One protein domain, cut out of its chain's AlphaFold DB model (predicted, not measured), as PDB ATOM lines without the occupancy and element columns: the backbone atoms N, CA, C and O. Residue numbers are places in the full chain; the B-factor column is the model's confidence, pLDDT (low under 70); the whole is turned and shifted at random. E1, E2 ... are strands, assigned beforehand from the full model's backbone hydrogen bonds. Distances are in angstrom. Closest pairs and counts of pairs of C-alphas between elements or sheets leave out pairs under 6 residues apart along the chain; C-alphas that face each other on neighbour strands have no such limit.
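What this domain is: This is residues 11 to 98 and 109 to 125 of the 331 residues of the protein "Grainyhead-like protein 2-like protein" of Escovopsis weberi (UniProt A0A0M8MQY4). This is a loose, elongated, two-walled structure of strands: the pair E2 and E5 makes one wall, and across a gap from it the hairpin E3 and E4 and the pair E6 and E7 lie side by side as the other, only partly face to face with the first. The far part of E7 crosses over to E1, while the last residues of E4 come over to E5; the long links 25 to 38 and 70 to 87 lie at opposite ends of the long axis. The printed part has 105 residues with seven named strands, E1 to E7 in chain order, and no named helix; the class is all strand, though under half of the residues, 48, are in named elements. The largest sheet, E1, E7, E6, is mixed and the two pairs E2, E5 and E3, E4 are antiparallel. The whole is loose, with a radius of gyration of the C-alphas of 17.0 A and spans of 57 by 29 by 22 A.

How they stand to each other: In the largest sheet, strongly twisted, E7, residues 111 to 120, is the inner strand and its pairing is staggered. Its residues 111 to 117 pair antiparallel with edge strand E6, residues 88 to 94, at 153 degrees, with N 92 and O 113 at 2.8 A. Its residues 117 to 120 pair parallel with edge strand E1, residues 11 to 14, at 51 degrees, with N 13 and O 118 at 2.9 A. E3, residues 39 to 45, and E4, residues 50 to 55, form an antiparallel hairpin at 161 degrees, with N 41 and O 53 at 2.8 A. E4 and E6 are near each other, with 6 pairs of C-alphas within 10 A. E2, residues 18 to 24, and E5, residues 63 to 69, are antiparallel at 156 degrees, with N 21 and O 66 at 2.8 A. The closest C-alphas of E4 and E5, those of Trp 54 and Leu 64, are 7.3 A apart. E2 is apart from E6 and E7.

Where its parts are: E7 is 29.0 A long from first to last C-alpha and ends at C-alpha 120 (-36.686, -28.043, 7.238). E6 measures 19.6 A, E2 19.5 A, E5 19.3 A, E3 17.6 A, E4 16.6 A and E1 10.2 A. E1 begins at C-alpha 11 (-36.553, -19.858, 14.562).

The domain as a whole: The two C-alphas farthest apart, those of Gly 33 and Lys 81, are 58.1 A apart. Residues 99 to 108 are not printed, and C-alphas 98 and 109 are 12.4 A apart across the cut. The links E2 to E3 and E5 to E6 are long. Mean pLDDT of the printed part is 82.0; residues 27 to 37, 57 to 62 and 98 are under 70.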
ATOM      1  N   THR A  11     -35.400 -19.943  15.457       86.94
ATOM      2  CA  THR A  11     -36.553 -19.858  14.562       86.94
ATOM      3  C   THR A  11     -36.563 -21.066  13.629       86.94
ATOM      4  O   THR A  11     -35.546 -21.415  13.021       86.94
ATOM      5  N   TYR A  12     -37.702 -21.748  13.534       91.19
ATOM      6  CA  TYR A  12     -37.886 -22.871  12.617       91.19
ATOM      7  C   TYR A  12     -38.559 -22.379  11.343       91.19
ATOM      8  O   TYR A  12     -39.616 -21.763  11.409       91.19
ATOM      9  N   LEU A  13     -37.933 -22.661  10.206       92.81
ATOM     10  CA  LEU A  13     -38.364 -22.222   8.885       92.81
ATOM     11  C   LEU A  13     -38.402 -23.424   7.935       92.81
ATOM     12  O   LEU A  13     -37.716 -24.428   8.144       92.81
ATOM     13  N   ASN A  14     -39.168 -23.317   6.864       93.62
ATOM     14  CA  ASN A  14     -39.263 -24.307   5.807       93.62
ATOM     15  C   ASN A  14     -38.593 -23.778   4.541       93.62
ATOM     16  O   ASN A  14     -38.739 -22.616   4.157       93.62
ATOM     17  N   LYS A  15     -37.867 -24.665   3.866       95.00
ATOM     18  CA  LYS A  15     -37.251 -24.381   2.574       95.00
ATOM     19  C   LYS A  15     -38.322 -24.001   1.548       95.00
ATOM     20  O   LYS A  15     -39.340 -24.676   1.428       95.00
ATOM     21  N   GLY A  16     -38.060 -22.951   0.778       92.44
ATOM     22  CA  GLY A  16     -38.916 -22.488  -0.315       92.44
ATOM     23  C   GLY A  16     -40.131 -21.663   0.119       92.44
ATOM     24  O   GLY A  16     -40.730 -21.001  -0.730       92.44
ATOM     25  N   GLN A  17     -40.466 -21.636   1.413       92.62
ATOM     26  CA  GLN A  17     -41.481 -20.727   1.944       92.62
ATOM     27  C   GLN A  17     -40.941 -19.294   2.017       92.62
ATOM     28  O   GLN A  17     -39.740 -19.070   2.189       92.62
ATOM     29  N   VAL A  18     -41.847 -18.329   1.841       93.06
ATOM     30  CA  VAL A  18     -41.549 -16.898   1.935       93.06
ATOM     31  C   VAL A  18     -41.882 -16.423   3.346       93.06
ATOM     32  O   VAL A  18     -42.976 -16.679   3.842       93.06
ATOM     33  N   TYR A  19     -40.941 -15.726   3.968       90.06
ATOM     34  CA  TYR A  19     -41.052 -15.130   5.295       90.06
ATOM     35  C   TYR A  19     -40.901 -13.616   5.199       90.06
ATOM     36  O   TYR A  19     -40.173 -13.131   4.338       90.06
ATOM     37  N   SER A  20     -41.564 -12.872   6.081       88.00
ATOM     38  CA  SER A  20     -41.371 -11.423   6.186       88.00
ATOM     39  C   SER A  20     -40.282 -11.114   7.213       88.00
ATOM     40  O   SER A  20     -40.316 -11.651   8.320       88.00
ATOM     41  N   LEU A  21     -39.339 -10.251   6.851       87.06
ATOM     42  CA  LEU A  21     -38.384  -9.612   7.751       87.06
ATOM     43  C   LEU A  21     -38.715  -8.120   7.803       87.06
ATOM     44  O   LEU A  21     -38.672  -7.460   6.768       87.06
ATOM     45  N   SER A  22     -39.024  -7.603   8.989       84.50
ATOM     46  CA  SER A  22     -39.211  -6.174   9.226       84.50
ATOM     47  C   SER A  22     -37.979  -5.585   9.913       84.50
ATOM     48  O   SER A  22     -37.476  -6.140  10.889       84.50
ATOM     49  N   ILE A  23     -37.492  -4.464   9.398       84.38
ATOM     50  CA  ILE A  23     -36.446  -3.638  10.005       84.38
ATOM     51  C   ILE A  23     -37.108  -2.311  10.350       84.38
ATOM     52  O   ILE A  23     -37.725  -1.715   9.474       84.38
ATOM     53  N   VAL A  24     -37.014  -1.882  11.605       81.81
ATOM     54  CA  VAL A  24     -37.660  -0.664  12.107       81.81
ATOM     55  C   VAL A  24     -36.586   0.268  12.648       81.81
ATOM     56  O   VAL A  24     -35.786  -0.153  13.478       81.81
ATOM     57  N   ASP A  25     -36.574   1.513  12.189       77.12
ATOM     58  CA  ASP A  25     -35.755   2.573  12.766       77.12
ATOM     59  C   ASP A  25     -36.525   3.252  13.907       77.12
ATOM     60  O   ASP A  25     -37.570   3.873  13.706       77.12
ATOM     61  N   THR A  26     -36.015   3.104  15.127       74.19
ATOM     62  CA  THR A  26     -36.615   3.667  16.344       74.19
ATOM     63  C   THR A  26     -36.208   5.115  16.610       74.19
ATOM     64  O   THR A  26     -36.741   5.722  17.536       74.19
ATOM     65  N   ASN A  27     -35.272   5.668  15.834       67.31
ATOM     66  CA  ASN A  27     -34.764   7.032  15.995       67.31
ATOM     67  C   ASN A  27     -35.426   8.032  15.027       67.31
ATOM     68  O   ASN A  27     -35.104   9.221  15.059       67.31
ATOM     69  N   GLY A  28     -36.339   7.571  14.167       58.06
ATOM     70  CA  GLY A  28     -36.999   8.399  13.160       58.06
ATOM     71  C   GLY A  28     -37.971   9.438  13.751       58.06
ATOM     72  O   GLY A  28     -38.647   9.157  14.746       58.06
ATOM     73  N   PRO A  29     -38.082  10.642  13.153       54.00
ATOM     74  CA  PRO A  29     -39.054  11.648  13.571       54.00
ATOM     75  C   PRO A  29     -40.503  11.172  13.368       54.00
ATOM     76  O   PRO A  29     -40.806  10.393  12.465       54.00
ATOM     77  N   SER A  30     -41.405  11.676  14.219       51.66
ATOM     78  CA  SER A  30     -42.859  11.485  14.112       51.66
ATOM     79  C   SER A  30     -43.370  11.925  12.728       51.66
ATOM     80  O   SER A  30     -42.918  12.959  12.236       51.66
ATOM     81  N   PRO A  31     -44.311  11.193  12.100       55.75
ATOM     82  CA  PRO A  31     -44.754  11.481  10.739       55.75
ATOM     83  C   PRO A  31     -45.502  12.821  10.668       55.75
ATOM     84  O   PRO A  31     -46.632  12.929  11.140       55.75
ATOM     85  N   GLU A  32     -44.895  13.823  10.032       48.06
ATOM     86  CA  GLU A  32     -45.580  15.035   9.575       48.06
ATOM     87  C   GLU A  32     -45.651  15.039   8.040       48.06
ATOM     88  O   GLU A  32     -44.666  15.261   7.346       48.06
ATOM     89  N   GLY A  33     -46.856  14.777   7.521       47.56
ATOM     90  CA  GLY A  33     -47.345  15.213   6.209       47.56
ATOM     91  C   GLY A  33     -46.516  14.874   4.961       47.56
ATOM     92  O   GLY A  33     -45.719  15.685   4.497       47.56
ATOM     93  N   GLY A  34     -46.836  13.758   4.294       49.72
ATOM     94  CA  GLY A  34     -46.489  13.550   2.878       49.72
ATOM     95  C   GLY A  34     -46.514  12.091   2.411       49.72
ATOM     96  O   GLY A  34     -45.763  11.258   2.911       49.72
ATOM     97  N   GLU A  35     -47.330  11.774   1.402       49.06
ATOM     98  CA  GLU A  35     -47.494  10.428   0.824       49.06
ATOM     99  C   GLU A  35     -46.263   9.954   0.023       49.06
ATOM    100  O   GLU A  35     -46.258   9.931  -1.209       49.06
ATOM    101  N   LYS A  36     -45.191   9.539   0.701       55.75
ATOM    102  CA  LYS A  36     -44.081   8.817   0.058       55.75
ATOM    103  C   LYS A  36     -43.799   7.527   0.819       55.75
ATOM    104  O   LYS A  36     -43.443   7.550   1.990       55.75
ATOM    105  N   ARG A  37     -44.001   6.391   0.146       63.16
ATOM    106  CA  ARG A  37     -43.698   5.041   0.649       63.16
ATOM    107  C   ARG A  37     -42.182   4.859   0.784       63.16
ATOM    108  O   ARG A  37     -41.436   5.451   0.006       63.16
ATOM    109  N   THR A  38     -41.743   4.010   1.717       73.38
ATOM    110  CA  THR A  38     -40.341   3.580   1.846       73.38
ATOM    111  C   THR A  38     -39.800   3.136   0.485       73.38
ATOM    112  O   THR A  38     -40.358   2.222  -0.133       73.38
ATOM    113  N   ARG A  39     -38.737   3.791   0.005       81.12
ATOM    114  CA  ARG A  39     -38.039   3.409  -1.231       81.12
ATOM    115  C   ARG A  39     -36.980   2.376  -0.879       81.12
ATOM    116  O   ARG A  39     -36.283   2.547   0.116       81.12
ATOM    117  N   VAL A  40     -36.874   1.320  -1.679       87.56
ATOM    118  CA  VAL A  40     -35.900   0.239  -1.487       87.56
ATOM    119  C   VAL A  40     -35.213  -0.023  -2.814       87.56
ATOM    120  O   VAL A  40     -35.887  -0.233  -3.823       87.56
ATOM    121  N   GLU A  41     -33.888  -0.024  -2.805       89.12
ATOM    122  CA  GLU A  41     -33.049  -0.264  -3.974       89.12
ATOM    123  C   GLU A  41     -32.069  -1.390  -3.672       89.12
ATOM    124  O   GLU A  41     -31.434  -1.411  -2.620       89.12
ATOM    125  N   LEU A  42     -31.978  -2.359  -4.582       90.94
ATOM    126  CA  LEU A  42     -31.024  -3.455  -4.469       90.94
ATOM    127  C   LEU A  42     -29.661  -2.973  -4.967       90.94
ATOM    128  O   LEU A  42     -29.526  -2.630  -6.138       90.94
ATOM    129  N   GLU A  43     -28.665  -2.989  -4.090       92.06
ATOM    130  CA  GLU A  43     -27.292  -2.604  -4.415       92.06
ATOM    131  C   GLU A  43     -26.513  -3.804  -4.959       92.06
ATOM    132  O   GLU A  43     -25.873  -3.739  -6.007       92.06
ATOM    133  N   SER A  44     -26.591  -4.939  -4.262       92.44
ATOM    134  CA  SER A  44     -25.914  -6.168  -4.670       92.44
ATOM    135  C   SER A  44     -26.656  -7.414  -4.198       92.44
ATOM    136  O   SER A  44     -27.430  -7.388  -3.239       92.44
ATOM    137  N   SER A  45     -26.426  -8.533  -4.887       93.81
ATOM    138  CA  SER A  45     -26.958  -9.841  -4.501       93.81
ATOM    139  C   SER A  45     -25.912 -10.928  -4.720       93.81
ATOM    140  O   SER A  45     -25.209 -10.932  -5.730       93.81
ATOM    141  N   SER A  46     -25.807 -11.840  -3.760       91.62
ATOM    142  CA  SER A  46     -24.972 -13.035  -3.805       91.62
ATOM    143  C   SER A  46     -25.837 -14.278  -3.571       91.62
ATOM    144  O   SER A  46     -27.052 -14.207  -3.381       91.62
ATOM    145  N   PHE A  47     -25.213 -15.454  -3.603       86.56
ATOM    146  CA  PHE A  47     -25.905 -16.713  -3.320       86.56
ATOM    147  C   PHE A  47     -26.402 -16.813  -1.865       86.56
ATOM    148  O   PHE A  47     -27.409 -17.469  -1.592       86.56
ATOM    149  N   ASP A  48     -25.692 -16.179  -0.935       87.00
ATOM    150  CA  ASP A  48     -25.875 -16.272   0.513       87.00
ATOM    151  C   ASP A  48     -26.239 -14.936   1.183       87.00
ATOM    152  O   ASP A  48     -26.394 -14.887   2.404       87.00
ATOM    153  N   GLY A  49     -26.428 -13.870   0.404       90.88
ATOM    154  CA  GLY A  49     -26.695 -12.535   0.919       90.88
ATOM    155  C   GLY A  49     -27.175 -11.552  -0.143       90.88
ATOM    156  O   GLY A  49     -27.236 -11.841  -1.336       90.88
ATOM    157  N   PHE A  50     -27.563 -10.370   0.313       93.56
ATOM    158  CA  PHE A  50     -27.920  -9.233  -0.526       93.56
ATOM    159  C   PHE A  50     -27.722  -7.945   0.276       93.56
ATOM    160  O   PHE A  50     -27.777  -7.969   1.508       93.56
ATOM    161  N   ALA A  51     -27.505  -6.833  -0.419       93.31
ATOM    162  CA  ALA A  51     -27.440  -5.499   0.163       93.31
ATOM    163  C   ALA A  51     -28.526  -4.628  -0.469       93.31
ATOM    164  O   ALA A  51     -28.692  -4.617  -1.691       93.31
ATOM    165  N   VAL A  52     -29.283  -3.930   0.373       92.50
ATOM    166  CA  VAL A  52     -30.321  -2.991  -0.053       92.50
ATOM    167  C   VAL A  52     -30.096  -1.649   0.616       92.50
ATOM    168  O   VAL A  52     -29.824  -1.581   1.815       92.50
ATOM    169  N   THR A  53     -30.281  -0.582  -0.146       91.56
ATOM    170  CA  THR A  53     -30.414   0.769   0.382       91.56
ATOM    171  C   THR A  53     -31.896   1.068   0.525       91.56
ATOM    172  O   THR A  53     -32.678   0.839  -0.398       91.56
ATOM    173  N   TRP A  54     -32.307   1.561   1.688       88.00
ATOM    174  CA  TRP A  54     -33.688   1.955   1.920       88.00
ATOM    175  C   TRP A  54     -33.750   3.370   2.475       88.00
ATOM    176  O   TRP A  54     -32.879   3.797   3.228       88.00
ATOM    177  N   THR A  55     -34.778   4.109   2.073       82.75
ATOM    178  CA  THR A  55     -35.008   5.481   2.525       82.75
ATOM    179  C   THR A  55     -36.389   5.557   3.147       82.75
ATOM    180  O   THR A  55     -37.387   5.217   2.499       82.75
ATOM    181  N   THR A  56     -36.442   5.993   4.405       71.94
ATOM    182  CA  THR A  56     -37.689   6.263   5.120       71.94
ATOM    183  C   THR A  56     -38.428   7.406   4.424       71.94
ATOM    184  O   THR A  56     -37.853   8.434   4.065       71.94
ATOM    185  N   GLY A  57     -39.715   7.208   4.147       64.06
ATOM    186  CA  GLY A  57     -40.559   8.279   3.627       64.06
ATOM    187  C   GLY A  57     -40.963   9.241   4.745       64.06
ATOM    188  O   GLY A  57     -41.150   8.805   5.876       64.06
ATOM    189  N   ALA A  58     -41.167  10.522   4.421       58.84
ATOM    190  CA  ALA A  58     -41.468  11.598   5.382       58.84
ATOM    191  C   ALA A  58     -42.718  11.380   6.270       58.84
ATOM    192  O   ALA A  58     -42.903  12.090   7.250       58.84
ATOM    193  N   SER A  59     -43.576  10.405   5.950       51.94
ATOM    194  CA  SER A  59     -44.825  10.135   6.677       51.94
ATOM    195  C   SER A  59     -45.071   8.648   6.970       51.94
ATOM    196  O   SER A  59     -46.143   8.299   7.468       51.94
ATOM    197  N   GLY A  60     -44.141   7.756   6.616       52.50
ATOM    198  CA  GLY A  60     -44.302   6.318   6.837       52.50
ATOM    199  C   GLY A  60     -43.775   5.899   8.204       52.50
ATOM    200  O   GLY A  60     -42.829   6.502   8.704       52.50
ATOM    201  N   ALA A  61     -44.330   4.824   8.778       54.78
ATOM    202  CA  ALA A  61     -43.599   4.078   9.800       54.78
ATOM    203  C   ALA A  61     -42.200   3.789   9.233       54.78
ATOM    204  O   ALA A  61     -42.097   3.400   8.063       54.78
ATOM    205  N   ALA A  62     -41.147   4.056  10.009       68.56
ATOM    206  CA  ALA A  62     -39.758   3.919   9.583       68.56
ATOM    207  C   ALA A  62     -39.377   2.432   9.477       68.56
ATOM    208  O   ALA A  62     -38.498   1.935  10.170       68.56
ATOM    209  N   GLU A  63     -40.108   1.703   8.635       76.44
ATOM    210  CA  GLU A  63     -40.120   0.258   8.547       76.44
ATOM    211  C   GLU A  63     -39.821  -0.188   7.116       76.44
ATOM    212  O   GLU A  63     -40.464   0.217   6.138       76.44
ATOM    213  N   LEU A  64     -38.851  -1.082   7.005       82.94
ATOM    214  CA  LEU A  64     -38.514  -1.822   5.806       82.94
ATOM    215  C   LEU A  64     -39.035  -3.249   5.960       82.94
ATOM    216  O   LEU A  64     -38.625  -3.970   6.862       82.94
ATOM    217  N   ASN A  65     -39.908  -3.671   5.048       85.62
ATOM    218  CA  ASN A  65     -40.435  -5.031   5.006       85.62
ATOM    219  C   ASN A  65     -39.847  -5.785   3.807       85.62
ATOM    220  O   ASN A  65     -40.071  -5.409   2.657       85.62
ATOM    221  N   LEU A  66     -39.111  -6.861   4.081       88.44
ATOM    222  CA  LEU A  66     -38.445  -7.706   3.095       88.44
ATOM    223  C   LEU A  66     -39.076  -9.097   3.064       88.44
ATOM    224  O   LEU A  66     -39.226  -9.752   4.092       88.44
ATOM    225  N   ALA A  67     -39.387  -9.581   1.865       90.19
ATOM    226  CA  ALA A  67     -39.827 -10.953   1.656       90.19
ATOM    227  C   ALA A  67     -38.608 -11.858   1.409       90.19
ATOM    228  O   ALA A  67     -37.960 -11.775   0.368       90.19
ATOM    229  N   LEU A  68     -38.297 -12.738   2.360       91.25
ATOM    230  CA  LEU A  68     -37.156 -13.648   2.308       91.25
ATOM    231  C   LEU A  68     -37.591 -15.067   1.963       91.25
ATOM    232  O   LEU A  68     -38.528 -15.604   2.552       91.25
ATOM    233  N   ARG A  69     -36.856 -15.718   1.060       93.19
ATOM    234  CA  ARG A  69     -37.002 -17.147   0.769       93.19
ATOM    235  C   ARG A  69     -35.664 -17.842   0.934       93.19
ATOM    236  O   ARG A  69     -34.687 -17.480   0.289       93.19
ATOM    237  N   PHE A  70     -35.648 -18.906   1.725       93.38
ATOM    238  CA  PHE A  70     -34.455 -19.716   1.924       93.38
ATOM    239  C   PHE A  70     -34.534 -21.015   1.117       93.38
ATOM    240  O   PHE A  70     -35.518 -21.749   1.208       93.38
ATOM    241  N   ASN A  71     -33.487 -21.327   0.349       93.94
ATOM    242  CA  ASN A  71     -33.478 -22.457  -0.594       93.94
ATOM    243  C   ASN A  71     -32.578 -23.634  -0.171       93.94
ATOM    244  O   ASN A  71     -32.361 -24.564  -0.952       93.94
ATOM    245  N   PHE A  72     -32.106 -23.642   1.071       93.62
ATOM    246  CA  PHE A  72     -31.241 -24.684   1.631       93.62
ATOM    247  C   PHE A  72     -31.865 -25.314   2.881       93.62
ATOM    248  O   PHE A  72     -32.851 -24.821   3.429       93.62
ATOM    249  N   LEU A  73     -31.296 -26.427   3.333       93.31
ATOM    250  CA  LEU A  73     -31.685 -27.127   4.553       93.31
ATOM    251  C   LEU A  73     -30.550 -27.079   5.560       93.31
ATOM    252  O   LEU A  73     -29.380 -27.142   5.200       93.31
ATOM    253  N   SER A  74     -30.877 -27.096   6.851       92.19
ATOM    254  CA  SER A  74     -29.844 -27.203   7.888       92.19
ATOM    255  C   SER A  74     -29.025 -28.498   7.790       92.19
ATOM    256  O   SER A  74     -27.909 -28.563   8.293       92.19
ATOM    257  N   THR A  75     -29.567 -29.550   7.171       92.06
ATOM    258  CA  THR A  75     -28.849 -30.812   6.932       92.06
ATOM    259  C   THR A  75     -27.924 -30.770   5.721       92.06
ATOM    260  O   THR A  75     -27.068 -31.638   5.628       92.06
ATOM    261  N   ASP A  76     -28.063 -29.790   4.821       90.31
ATOM    262  CA  ASP A  76     -27.222 -29.701   3.613       90.31
ATOM    263  C   ASP A  76     -25.755 -29.407   3.967       90.31
ATOM    264  O   ASP A  76     -24.849 -29.779   3.233       90.31
ATOM    265  N   PHE A  77     -25.510 -28.821   5.142       88.31
ATOM    266  CA  PHE A  77     -24.168 -28.543   5.661       88.31
ATOM    267  C   PHE A  77     -23.565 -29.698   6.475       88.31
ATOM    268  O   PHE A  77     -22.534 -29.524   7.117       88.31
ATOM    269  N   SER A  78     -24.201 -30.873   6.505       84.44
ATOM    270  CA  SER A  78     -23.669 -32.041   7.208       84.44
ATOM    271  C   SER A  78     -23.553 -33.251   6.288       84.44
ATOM    272  O   SER A  78     -24.523 -33.664   5.664       84.44
ATOM    273  N   HIS A  79     -22.368 -33.867   6.248       79.44
ATOM    274  CA  HIS A  79     -22.101 -35.037   5.400       79.44
ATOM    275  C   HIS A  79     -22.620 -36.360   5.985       79.44
ATOM    276  O   HIS A  79     -22.632 -37.386   5.307       79.44
ATOM    277  N   SER A  80     -23.068 -36.353   7.241       83.38
ATOM    278  CA  SER A  80     -23.525 -37.555   7.931       83.38
ATOM    279  C   SER A  80     -25.040 -37.704   7.809       83.38
ATOM    280  O   SER A  80     -25.809 -36.826   8.197       83.38
ATOM    281  N   LYS A  81     -25.511 -38.849   7.306       78.06
ATOM    282  CA  LYS A  81     -26.950 -39.147   7.278       78.06
ATOM    283  C   LYS A  81     -27.479 -39.364   8.699       78.06
ATOM    284  O   LYS A  81     -26.809 -39.957   9.537       78.06
ATOM    285  N   GLY A  82     -28.700 -38.899   8.960       74.69
ATOM    286  CA  GLY A  82     -29.375 -39.094  10.251       74.69
ATOM    287  C   GLY A  82     -28.894 -38.178  11.384       74.69
ATOM    288  O   GLY A  82     -29.311 -38.363  12.526       74.69
ATOM    289  N   VAL A  83     -28.052 -37.184  11.095       78.25
ATOM    290  CA  VAL A  83     -27.602 -36.210  12.097       78.25
ATOM    291  C   VAL A  83     -28.505 -34.983  12.156       78.25
ATOM    292  O   VAL A  83     -29.224 -34.636  11.218       78.25
ATOM    293  N   LYS A  84     -28.466 -34.306  13.301       79.81
ATOM    294  CA  LYS A  84     -29.177 -33.049  13.517       79.81
ATOM    295  C   LYS A  84     -28.545 -31.970  12.632       79.81
ATOM    296  O   LYS A  84     -27.350 -31.724  12.747       79.81
ATOM    297  N   GLY A  85     -29.352 -31.328  11.786       79.81
ATOM    298  CA  GLY A  85     -28.883 -30.254  10.909       79.81
ATOM    299  C   GLY A  85     -28.153 -29.141  11.667       79.81
ATOM    300  O   GLY A  85     -28.509 -28.814  12.810       79.81
ATOM    301  N   ILE A  86     -27.143 -28.569  11.014       82.88
ATOM    302  CA  ILE A  86     -26.322 -27.487  11.550       82.88
ATOM    303  C   ILE A  86     -27.195 -26.228  11.653       82.88
ATOM    304  O   ILE A  86     -27.881 -25.874  10.689       82.88
ATOM    305  N   PRO A  87     -27.250 -25.568  12.824       78.38
ATOM    306  CA  PRO A  87     -27.966 -24.307  12.943       78.38
ATOM    307  C   PRO A  87     -27.263 -23.231  12.115       78.38
ATOM    308  O   PRO A  87     -26.048 -23.081  12.204       78.38
ATOM    309  N   VAL A  88     -28.044 -22.464  11.361       89.75
ATOM    310  CA  VAL A  88     -27.547 -21.367  10.521       89.75
ATOM    311  C   VAL A  88     -27.927 -20.039  11.172       89.75
ATOM    312  O   VAL A  88     -28.814 -19.997  12.028       89.75
ATOM    313  N   ARG A  89     -27.221 -18.961  10.833       90.31
ATOM    314  CA  ARG A  89     -27.531 -17.606  11.297       90.31
ATOM    315  C   ARG A  89     -27.982 -16.768  10.109       90.31
ATOM    316  O   ARG A  89     -27.330 -16.803   9.074       90.31
ATOM    317  N   LEU A  90     -29.087 -16.049  10.273       89.94
ATOM    318  CA  LEU A  90     -29.428 -14.916   9.421       89.94
ATOM    319  C   LEU A  90     -28.844 -13.682  10.101       89.94
ATOM    320  O   LEU A  90     -29.226 -13.401  11.235       89.94
ATOM    321  N   CYS A  91     -27.920 -13.000   9.438       91.06
ATOM    322  CA  CYS A  91     -27.303 -11.776   9.935       91.06
ATOM    323  C   CYS A  91     -27.812 -10.597   9.106       91.06
ATOM    324  O   CYS A  91     -27.857 -10.695   7.882       91.06
ATOM    325  N   ALA A  92     -28.161  -9.497   9.760       90.44
ATOM    326  CA  ALA A  92     -28.441  -8.227   9.111       90.44
ATOM    327  C   ALA A  92     -27.453  -7.188   9.639       90.44
ATOM    328  O   ALA A  92     -27.216  -7.100  10.844       90.44
ATOM    329  N   LYS A  93     -26.850  -6.448   8.710       90.44
ATOM    330  CA  LYS A  93     -25.958  -5.326   8.981       90.44
ATOM    331  C   LYS A  93     -26.621  -4.078   8.413       90.44
ATOM    332  O   LYS A  93     -26.899  -4.049   7.217       90.44
ATOM    333  N   THR A  94     -26.841  -3.074   9.248       88.12
ATOM    334  CA  THR A  94     -27.462  -1.803   8.868       88.12
ATOM    335  C   THR A  94     -26.475  -0.673   9.126       88.12
ATOM    336  O   THR A  94     -25.782  -0.672  10.138       88.12
ATOM    337  N   GLN A  95     -26.386   0.284   8.207       87.19
ATOM    338  CA  GLN A  95     -25.540   1.464   8.350       87.19
ATOM    339  C   GLN A  95     -26.276   2.677   7.781       87.19
ATOM    340  O   GLN A  95     -26.915   2.570   6.734       87.19
ATOM    341  N   LEU A  96     -26.189   3.815   8.468       83.00
ATOM    342  CA  LEU A  96     -26.712   5.080   7.961       83.00
ATOM    343  C   LEU A  96     -25.795   5.608   6.856       83.00
ATOM    344  O   LEU A  96     -24.580   5.687   7.033       83.00
ATOM    345  N   LEU A  97     -26.385   5.972   5.720       80.31
ATOM    346  CA  LEU A  97     -25.670   6.601   4.615       80.31
ATOM    347  C   LEU A  97     -25.852   8.126   4.703       80.31
ATOM    348  O   LEU A  97     -26.998   8.581   4.771       80.31
ATOM    349  N   PRO A  98     -24.768   8.925   4.705       69.06
ATOM    350  CA  PRO A  98     -24.870  10.380   4.647       69.06
ATOM    351  C   PRO A  98     -25.571  10.814   3.352       69.06
ATOM    352  O   PRO A  98     -25.194  10.360   2.271       69.06
ATOM    353  N   ALA A 109     -21.288   3.835  13.323       70.19
ATOM    354  CA  ALA A 109     -20.862   2.445  13.311       70.19
ATOM    355  C   ALA A 109     -22.029   1.540  12.875       70.19
ATOM    356  O   ALA A 109     -23.160   1.739  13.327       70.19
ATOM    357  N   PRO A 110     -21.781   0.541  12.012       81.19
ATOM    358  CA  PRO A 110     -22.839  -0.322  11.518       81.19
ATOM    359  C   PRO A 110     -23.439  -1.163  12.652       81.19
ATOM    360  O   PRO A 110     -22.718  -1.796  13.423       81.19
ATOM    361  N   GLU A 111     -24.764  -1.231  12.702       82.50
ATOM    362  CA  GLU A 111     -25.489  -2.116  13.605       82.50
ATOM    363  C   GLU A 111     -25.555  -3.523  13.006       82.50
ATOM    364  O   GLU A 111     -25.900  -3.695  11.836       82.50
ATOM    365  N   ILE A 112     -25.233  -4.547  13.803       85.50
ATOM    366  CA  ILE A 112     -25.314  -5.949  13.385       85.50
ATOM    367  C   ILE A 112     -26.252  -6.703  14.319       85.50
ATOM    368  O   ILE A 112     -25.998  -6.820  15.518       85.50
ATOM    369  N   CYS A 113     -27.288  -7.311  13.750       83.06
ATOM    370  CA  CYS A 113     -28.168  -8.235  14.450       83.06
ATOM    371  C   CYS A 113     -28.159  -9.604  13.763       83.06
ATOM    372  O   CYS A 113     -27.876  -9.736  12.570       83.06
ATOM    373  N   TYR A 114     -28.434 -10.666  14.519       85.75
ATOM    374  CA  TYR A 114     -28.598 -11.991  13.935       85.75
ATOM    375  C   TYR A 114     -29.672 -12.795  14.648       85.75
ATOM    376  O   TYR A 114     -29.895 -12.649  15.848       85.75
ATOM    377  N   CYS A 115     -30.283 -13.723  13.919       82.50
ATOM    378  CA  CYS A 115     -31.155 -14.735  14.491       82.50
ATOM    379  C   CYS A 115     -30.700 -16.134  14.073       82.50
ATOM    380  O   CYS A 115     -30.187 -16.368  12.973       82.50
ATOM    381  N   LYS A 116     -30.844 -17.095  14.987       87.81
ATOM    382  CA  LYS A 116     -30.499 -18.490  14.722       87.81
ATOM    383  C   LYS A 116     -31.687 -19.168  14.058       87.81
ATOM    384  O   LYS A 116     -32.773 -19.221  14.626       87.81
ATOM    385  N   VAL A 117     -31.467 -19.744  12.886       90.38
ATOM    386  CA  VAL A 117     -32.506 -20.399  12.093       90.38
ATOM    387  C   VAL A 117     -32.200 -21.879  11.896       90.38
ATOM    388  O   VAL A 117     -31.044 -22.317  11.844       90.38
ATOM    389  N   LYS A 118     -33.259 -22.681  11.790       91.81
ATOM    390  CA  LYS A 118     -33.187 -24.061  11.308       91.81
ATOM    391  C   LYS A 118     -34.192 -24.280  10.204       91.81
ATOM    392  O   LYS A 118     -35.368 -23.979  10.382       91.81
ATOM    393  N   LEU A 119     -33.707 -24.854   9.113       93.25
ATOM    394  CA  LEU A 119     -34.480 -25.042   7.905       93.25
ATOM    395  C   LEU A 119     -34.819 -26.501   7.687       93.25
ATOM    396  O   LEU A 119     -33.945 -27.375   7.728       93.25
ATOM    397  N   PHE A 120     -36.098 -26.732   7.436       93.56
ATOM    398  CA  PHE A 120     -36.686 -28.043   7.238       93.56
ATOM    399  C   PHE A 120     -37.296 -28.165   5.838       93.56
ATOM    400  O   PHE A 120     -37.512 -27.174   5.143       93.56
ATOM    401  N   ARG A 121     -37.560 -29.403   5.412       93.56
ATOM    402  CA  ARG A 121     -38.376 -29.676   4.220       93.56
ATOM    403  C   ARG A 121     -39.858 -29.633   4.586       93.56
ATOM    404  O   ARG A 121     -40.213 -30.000   5.707       93.56
ATOM    405  N   ASP A 122     -40.688 -29.274   3.613       93.62
ATOM    406  CA  ASP A 122     -42.150 -29.375   3.667       93.62
ATOM    407  C   ASP A 122     -42.750 -28.653   4.886       93.62
ATOM    408  O   ASP A 122     -42.556 -27.454   5.034       93.62
ATOM    409  N   HIS A 123     -43.460 -29.370   5.762       93.00
ATOM    410  CA  HIS A 123     -43.978 -28.873   7.048       93.00
ATOM    411  C   HIS A 123     -43.124 -29.327   8.240       93.00
ATOM    412  O   HIS A 123     -43.613 -29.710   9.311       93.00
ATOM    413  N   GLY A 124     -41.814 -29.429   8.026       93.69
ATOM    414  CA  GLY A 124     -40.896 -29.934   9.033       93.69
ATOM    415  C   GLY A 124     -40.695 -28.963  10.196       93.69
ATOM    416  O   GLY A 124     -40.510 -29.434  11.320       93.69
ATOM    417  N   ALA A 125     -40.785 -27.649   9.967       91.38
ATOM    418  CA  ALA A 125     -40.716 -26.640  11.022       91.38
ATOM    419  C   ALA A 125     -41.888 -26.777  12.008       91.38
ATOM    420  O   ALA A 125     -41.680 -26.846  13.220       91.38
TER     421      ALA A 125